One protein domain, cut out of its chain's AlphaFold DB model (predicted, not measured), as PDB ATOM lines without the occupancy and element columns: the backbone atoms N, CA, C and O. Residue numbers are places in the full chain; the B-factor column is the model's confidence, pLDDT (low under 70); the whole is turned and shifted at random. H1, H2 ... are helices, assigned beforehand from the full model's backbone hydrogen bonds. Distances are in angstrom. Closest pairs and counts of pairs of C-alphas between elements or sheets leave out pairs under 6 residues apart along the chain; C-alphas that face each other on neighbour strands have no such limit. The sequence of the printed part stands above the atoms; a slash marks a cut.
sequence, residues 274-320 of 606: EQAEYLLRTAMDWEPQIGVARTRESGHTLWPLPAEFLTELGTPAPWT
ATOM      1  N   GLU A 274     238.667 283.023 351.008       88.94
ATOM      2  CA  GLU A 274     237.665 282.737 349.968       88.94
ATOM      3  C   GLU A 274     237.034 281.345 350.140       88.94
ATOM      4  O   GLU A 274     235.819 281.171 350.055       88.94
ATOM      5  N   GLN A 275     237.861 280.341 350.442       89.88
ATOM      6  CA  GLN A 275     237.407 278.973 350.703       89.88
ATOM      7  C   GLN A 275     236.623 278.873 352.016       89.88
ATOM      8  O   GLN A 275     235.672 278.099 352.098       89.88
ATOM      9  N   ALA A 276     237.013 279.650 353.028       90.75
ATOM     10  CA  ALA A 276     236.325 279.752 354.307       90.75
ATOM     11  C   ALA A 276     234.925 280.349 354.129       90.75
ATOM     12  O   ALA A 276     233.951 279.761 354.598       90.75
ATOM     13  N   GLU A 277     234.802 281.457 353.391       90.94
ATOM     14  CA  GLU A 277     233.504 282.043 353.052       90.94
ATOM     15  C   GLU A 277     232.629 281.029 352.306       90.94
ATOM     16  O   GLU A 277     231.478 280.803 352.681       90.94
ATOM     17  N   TYR A 278     233.181 280.365 351.287       89.50
ATOM     18  CA  TYR A 278     232.452 279.365 350.513       89.50
ATOM     19  C   TYR A 278     231.969 278.185 351.371       89.50
ATOM     20  O   TYR A 278     230.812 277.771 351.256       89.50
ATOM     21  N   LEU A 279     232.818 277.679 352.272       89.69
ATOM     22  CA  LEU A 279     232.479 276.608 353.210       89.69
ATOM     23  C   LEU A 279     231.327 277.013 354.139       89.69
ATOM     24  O   LEU A 279     230.348 276.277 354.252       89.69
ATOM     25  N   LEU A 280     231.405 278.197 354.753       90.69
ATOM     26  CA  LEU A 280     230.365 278.696 355.655       90.69
ATOM     27  C   LEU A 280     229.039 278.930 354.931       90.69
ATOM     28  O   LEU A 280     227.984 278.551 355.435       90.69
ATOM     29  N   ARG A 281     229.082 279.520 353.732       89.12
ATOM     30  CA  ARG A 281     227.887 279.734 352.904       89.12
ATOM     31  C   ARG A 281     227.212 278.422 352.556       89.12
ATOM     32  O   ARG A 281     226.011 278.304 352.760       89.12
ATOM     33  N   THR A 282     227.994 277.450 352.093       87.31
ATOM     34  CA  THR A 282     227.472 276.132 351.734       87.31
ATOM     35  C   THR A 282     226.811 275.480 352.945       87.31
ATOM     36  O   THR A 282     225.681 275.026 352.829       87.31
ATOM     37  N   ALA A 283     227.453 275.502 354.121       87.06
ATOM     38  CA  ALA A 283     226.870 274.976 355.358       87.06
ATOM     39  C   ALA A 283     225.537 275.657 355.724       87.06
ATOM     40  O   ALA A 283     224.580 274.981 356.086       87.06
ATOM     41  N   MET A 284     225.433 276.981 355.576       87.88
ATOM     42  CA  MET A 284     224.179 277.707 355.818       87.88
ATOM     43  C   MET A 284     223.082 277.382 354.804       87.88
ATOM     44  O   MET A 284     221.913 277.332 355.176       87.88
ATOM     45  N   ASP A 285     223.443 277.161 353.539       84.62
ATOM     46  CA  ASP A 285     222.493 276.832 352.471       84.62
ATOM     47  C   ASP A 285     221.854 275.442 352.665       84.62
ATOM     48  O   ASP A 285     220.774 275.187 352.132       84.62
ATOM     49  N   TRP A 286     222.466 274.567 353.476       81.94
ATOM     50  CA  TRP A 286     221.888 273.278 353.871       81.94
ATOM     51  C   TRP A 286     220.692 273.392 354.820       81.94
ATOM     52  O   TRP A 286     219.892 272.461 354.878       81.94
ATOM     53  N   GLU A 287     220.539 274.503 355.546       87.00
ATOM     54  CA  GLU A 287     219.368 274.758 356.387       87.00
ATOM     55  C   GLU A 287     218.368 275.640 355.618       87.00
ATOM     56  O   GLU A 287     218.584 276.854 355.484       87.00
ATOM     57  N   PRO A 288     217.242 275.081 355.125       85.00
ATOM     58  CA  PRO A 288     216.330 275.805 354.242       85.00
ATOM     59  C   PRO A 288     215.794 277.101 354.854       85.00
ATOM     60  O   PRO A 288     215.587 278.085 354.141       85.00
ATOM     61  N   GLN A 289     215.586 277.130 356.177       86.69
ATOM     62  CA  GLN A 289     215.083 278.325 356.858       86.69
ATOM     63  C   GLN A 289     216.100 279.474 356.831       86.69
ATOM     64  O   GLN A 289     215.708 280.635 356.689       86.69
ATOM     65  N   ILE A 290     217.396 279.159 356.912       85.56
ATOM     66  CA  ILE A 290     218.478 280.147 356.813       85.56
ATOM     67  C   ILE A 290     218.637 280.595 355.368       85.56
ATOM     68  O   ILE A 290     218.695 281.799 355.125       85.56
ATOM     69  N   GLY A 291     218.621 279.666 354.408       82.38
ATOM     70  CA  GLY A 291     218.681 279.992 352.982       82.38
ATOM     71  C   GLY A 291     217.604 281.003 352.565       82.38
ATOM     72  O   GLY A 291     217.914 282.025 351.953       82.38
ATOM     73  N   VAL A 292     216.347 280.786 352.977       84.38
ATOM     74  CA  VAL A 292     215.228 281.715 352.704       84.38
ATOM     75  C   VAL A 292     215.381 283.045 353.447       84.38
ATOM     76  O   VAL A 292     215.034 284.098 352.916       84.38
ATOM     77  N   ALA A 293     215.879 283.040 354.682       83.50
ATOM     78  CA  ALA A 293     216.087 284.278 355.427       83.50
ATOM     79  C   ALA A 293     217.209 285.135 354.810       83.50
ATOM     80  O   ALA A 293     217.050 286.350 354.689       83.50
ATOM     81  N   ARG A 294     218.282 284.507 354.314       85.69
ATOM     82  CA  ARG A 294     219.412 285.182 353.655       85.69
ATOM     83  C   ARG A 294     219.023 285.914 352.375       85.69
ATOM     84  O   ARG A 294     219.620 286.943 352.078       85.69
ATOM     85  N   THR A 295     217.985 285.481 351.650       82.12
ATOM     86  CA  THR A 295     217.513 286.236 350.472       82.12
ATOM     87  C   THR A 295     216.963 287.617 350.835       82.12
ATOM     88  O   THR A 295     216.899 288.489 349.975       82.12
ATOM     89  N   ARG A 296     216.542 287.824 352.092       81.88
ATOM     90  CA  ARG A 296     216.067 289.122 352.605       81.88
ATOM     91  C   ARG A 296     217.206 290.004 353.124       81.88
ATOM     92  O   ARG A 296     217.029 291.210 353.216       81.88
ATOM     93  N   GLU A 297     218.359 289.403 353.400       80.75
ATOM     94  CA  GLU A 297     219.571 290.030 353.940       80.75
ATOM     95  C   GLU A 297     220.693 290.028 352.885       80.75
ATOM     96  O   GLU A 297     221.861 289.780 353.176       80.75
ATOM     97  N   SER A 298     220.348 290.283 351.618       70.69
ATOM     98  CA  SER A 298     221.233 290.078 350.459       70.69
ATOM     99  C   SER A 298     222.517 290.921 350.455       70.69
ATOM    100  O   SER A 298     223.415 290.649 349.664       70.69
ATOM    101  N   GLY A 299     222.608 291.948 351.307       77.69
ATOM    102  CA  GLY A 299     223.819 292.754 351.504       77.69
ATOM    103  C   GLY A 299     224.836 292.139 352.472       77.69
ATOM    104  O   GLY A 299     225.934 292.670 352.604       77.69
ATOM    105  N   HIS A 300     224.489 291.040 353.146       83.88
ATOM    106  CA  HIS A 300     225.297 290.435 354.197       83.88
ATOM    107  C   HIS A 300     225.598 288.970 353.875       83.88
ATOM    108  O   HIS A 300     224.866 288.049 354.241       83.88
ATOM    109  N   THR A 301     226.703 288.755 353.159       84.50
ATOM    110  CA  THR A 301     227.052 287.465 352.550       84.50
ATOM    111  C   THR A 301     227.051 286.299 353.537       84.50
ATOM    112  O   THR A 301     226.598 285.210 353.182       84.50
ATOM    113  N   LEU A 302     227.517 286.519 354.772       88.31
ATOM    114  CA  LEU A 302     227.623 285.491 355.809       88.31
ATOM    115  C   LEU A 302     226.520 285.544 356.875       88.31
ATOM    116  O   LEU A 302     226.636 284.871 357.895       88.31
ATOM    117  N   TRP A 303     225.435 286.290 356.645       88.56
ATOM    118  CA  TRP A 303     224.320 286.336 357.592       88.56
ATOM    119  C   TRP A 303     223.825 284.919 357.949       88.56
ATOM    120  O   TRP A 303     223.588 284.135 357.027       88.56
ATOM    121  N   PRO A 304     223.618 284.587 359.240       89.50
ATOM    122  CA  PRO A 304     223.566 285.490 360.399       89.50
ATOM    123  C   PRO A 304     224.889 285.697 361.159       89.50
ATOM    124  O   PRO A 304     224.883 286.355 362.198       89.50
ATOM    125  N   LEU A 305     226.015 285.169 360.676       90.94
ATOM    126  CA  LEU A 305     227.328 285.483 361.252       90.94
ATOM    127  C   LEU A 305     227.667 286.964 361.021       90.94
ATOM    128  O   LEU A 305     227.298 287.464 359.960       90.94
ATOM    129  N   PRO A 306     228.376 287.653 361.938       88.81
ATOM    130  CA  PRO A 306     228.795 289.049 361.757       88.81
ATOM    131  C   PRO A 306     229.541 289.293 360.435       88.81
ATOM    132  O   PRO A 306     230.272 288.414 359.973       88.81
ATOM    133  N   ALA A 307     229.410 290.487 359.843       84.56
ATOM    134  CA  ALA A 307     230.073 290.831 358.575       84.56
ATOM    135  C   ALA A 307     231.595 290.706 358.699       84.56
ATOM    136  O   ALA A 307     232.288 290.272 357.779       84.56
ATOM    137  N   GLU A 308     232.097 291.064 359.875       87.31
ATOM    138  CA  GLU A 308     233.498 291.065 360.239       87.31
ATOM    139  C   GLU A 308     233.979 289.695 360.733       87.31
ATOM    140  O   GLU A 308     235.159 289.567 361.029       87.31
ATOM    141  N   PHE A 309     233.136 288.651 360.779       91.00
ATOM    142  CA  PHE A 309     233.453 287.356 361.403       91.00
ATOM    143  C   PHE A 309     234.794 286.757 360.949       91.00
ATOM    144  O   PHE A 309     235.614 286.371 361.779       91.00
ATOM    145  N   LEU A 310     235.051 286.701 359.636       89.38
ATOM    146  CA  LEU A 310     236.317 286.172 359.105       89.38
ATOM    147  C   LEU A 310     237.515 287.083 359.418       89.38
ATOM    148  O   LEU A 310     238.634 286.596 359.566       89.38
ATOM    149  N   THR A 311     237.283 288.391 359.525       86.19
ATOM    150  CA  THR A 311     238.303 289.383 359.888       86.19
ATOM    151  C   THR A 311     238.628 289.307 361.384       86.19
ATOM    152  O   THR A 311     239.797 289.341 361.762       86.19
ATOM    153  N   GLU A 312     237.608 289.147 362.230       86.00
ATOM    154  CA  GLU A 312     237.701 289.015 363.688       86.00
ATOM    155  C   GLU A 312     238.281 287.670 364.127       86.00
ATOM    156  O   GLU A 312     238.958 287.609 365.152       86.00
ATOM    157  N   LEU A 313     238.089 286.605 363.336       82.88
ATOM    158  CA  LEU A 313     238.747 285.314 363.566       82.88
ATOM    159  C   LEU A 313     240.278 285.445 363.622       82.88
ATOM    160  O   LEU A 313     240.936 284.619 364.256       82.88
ATOM    161  N   GLY A 314     240.824 286.474 362.961       69.12
ATOM    162  CA  GLY A 314     242.220 286.876 363.046       69.12
ATOM    163  C   GLY A 314     243.218 285.818 362.571       69.12
ATOM    164  O   GLY A 314     242.890 284.844 361.886       69.12
ATOM    165  N   THR A 315     244.486 286.029 362.929       65.25
ATOM    166  CA  THR A 315     245.541 285.031 362.758       65.25
ATOM    167  C   THR A 315     245.446 283.943 363.834       65.25
ATOM    168  O   THR A 315     245.165 284.252 364.990       65.25
ATOM    169  N   PRO A 316     245.720 282.673 363.482       60.34
ATOM    170  CA  PRO A 316     246.402 282.240 362.263       60.34
ATOM    171  C   PRO A 316     245.435 281.836 361.137       60.34
ATOM    172  O   PRO A 316     244.916 280.724 361.124       60.34
ATOM    173  N   ALA A 317     245.266 282.711 360.143       68.75
ATOM    174  CA  ALA A 317     244.877 282.300 358.801       68.75
ATOM    175  C   ALA A 317     246.125 281.749 358.083       68.75
ATOM    176  O   ALA A 317     247.218 282.294 358.278       68.75
ATOM    177  N   PRO A 318     246.005 280.714 357.233       85.75
ATOM    178  CA  PRO A 318     244.787 279.968 356.883       85.75
ATOM    179  C   PRO A 318     244.287 279.053 358.022       85.75
ATOM    180  O   PRO A 318     245.080 278.640 358.865       85.75
ATOM    181  N   TRP A 319     242.992 278.704 358.028       90.56
ATOM    182  CA  TRP A 319     242.338 277.958 359.122       90.56
ATOM    183  C   TRP A 319     242.050 276.496 358.774       90.56
ATOM    184  O   TRP A 319     241.926 276.120 357.610       90.56
ATOM    185  N   THR A 320     241.883 275.644 359.782       90.25
ATOM    186  CA  THR A 320     241.307 274.313 359.550       90.25
ATOM    187  C   THR A 320     239.782 274.446 359.401       90.25
ATOM    188  O   THR A 320     239.174 275.223 360.142       90.25
TER     189      THR A 320
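Overview. This is residues 274 to 320 of the 606 residues of an uncharacterized protein of Bryobacterales bacterium F-183 (UniProt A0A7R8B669). The printed part makes one elongated circuit: H1 runs out along one long side, H2 makes a corner with it at one end, and the long link 295 to 308 comes back along the other long side to H3. After H3 the tail turns back towards the side of H1, and residues 311 to 316 stick out at the end away from H2. There are 47 residues printed, with three named helices in the order H1, H2, H3 and no named strand; the class is all helix, though under half of the residues, 23 of 47, are in named elements. The whole is only just compact, close to loose, with a radius of gyration of the C-alphas of 11.3 A and spans of 33 by 18 by 13 A.

Along the chain. Find C-alpha 274 at (237.665, 282.737, 349.968), where H1 begins; it takes in residues 274 to 285 and is 16.5 A long from first to last C-alpha. Go on to C-alpha 288 at (216.330, 275.805, 354.242), and you are in H2, residues 288 to 294, 9.9 A long. H3 is the short helix of residues 309 to 312, 5.1 A long, which ends at C-alpha 312 at (237.701, 289.015, 363.688).

Arrangement. Start at the end of H1, where a tight link of 2 residues leads to H2. The two helices only just touch, with 3 pairs of C-alphas within 8 A, and touch only at the corner by their link; H1 does so with residues 284 to 285 alone. Their closest C-alphas, those of Asp 285 and Gly 291, are 5.0 A apart. Their lines stand at a steep tilt of 57 degrees, and they run opposite ways. Look next at H1 and H3, which are close but not clearly touching: their closest C-alphas, those of Glu 277 and Leu 310, are 7.8 A apart. H2 and H3 are apart. In the backbones of H1 and H2 every O i to N i+4 pair is within hydrogen-bond range; H3 is too short for such a pair, and its one O i to N i+3 pair is within range.

Size, cuts and confidence. The two C-alphas farthest apart are those of Val 292 and Pro 316, at 32.6 A, while the first and last printed C-alphas, Glu 274 and Thr 320, are 13.3 A apart. The printed part has no cut. Between H2 and H3 you cross a long link of 14 residues, 295 to 308. Residues 311 to 316 stand free. In the B-factor column the mean pLDDT of the printed part is 84.5, and the model's confidence is under 70 at residues 314 to 317.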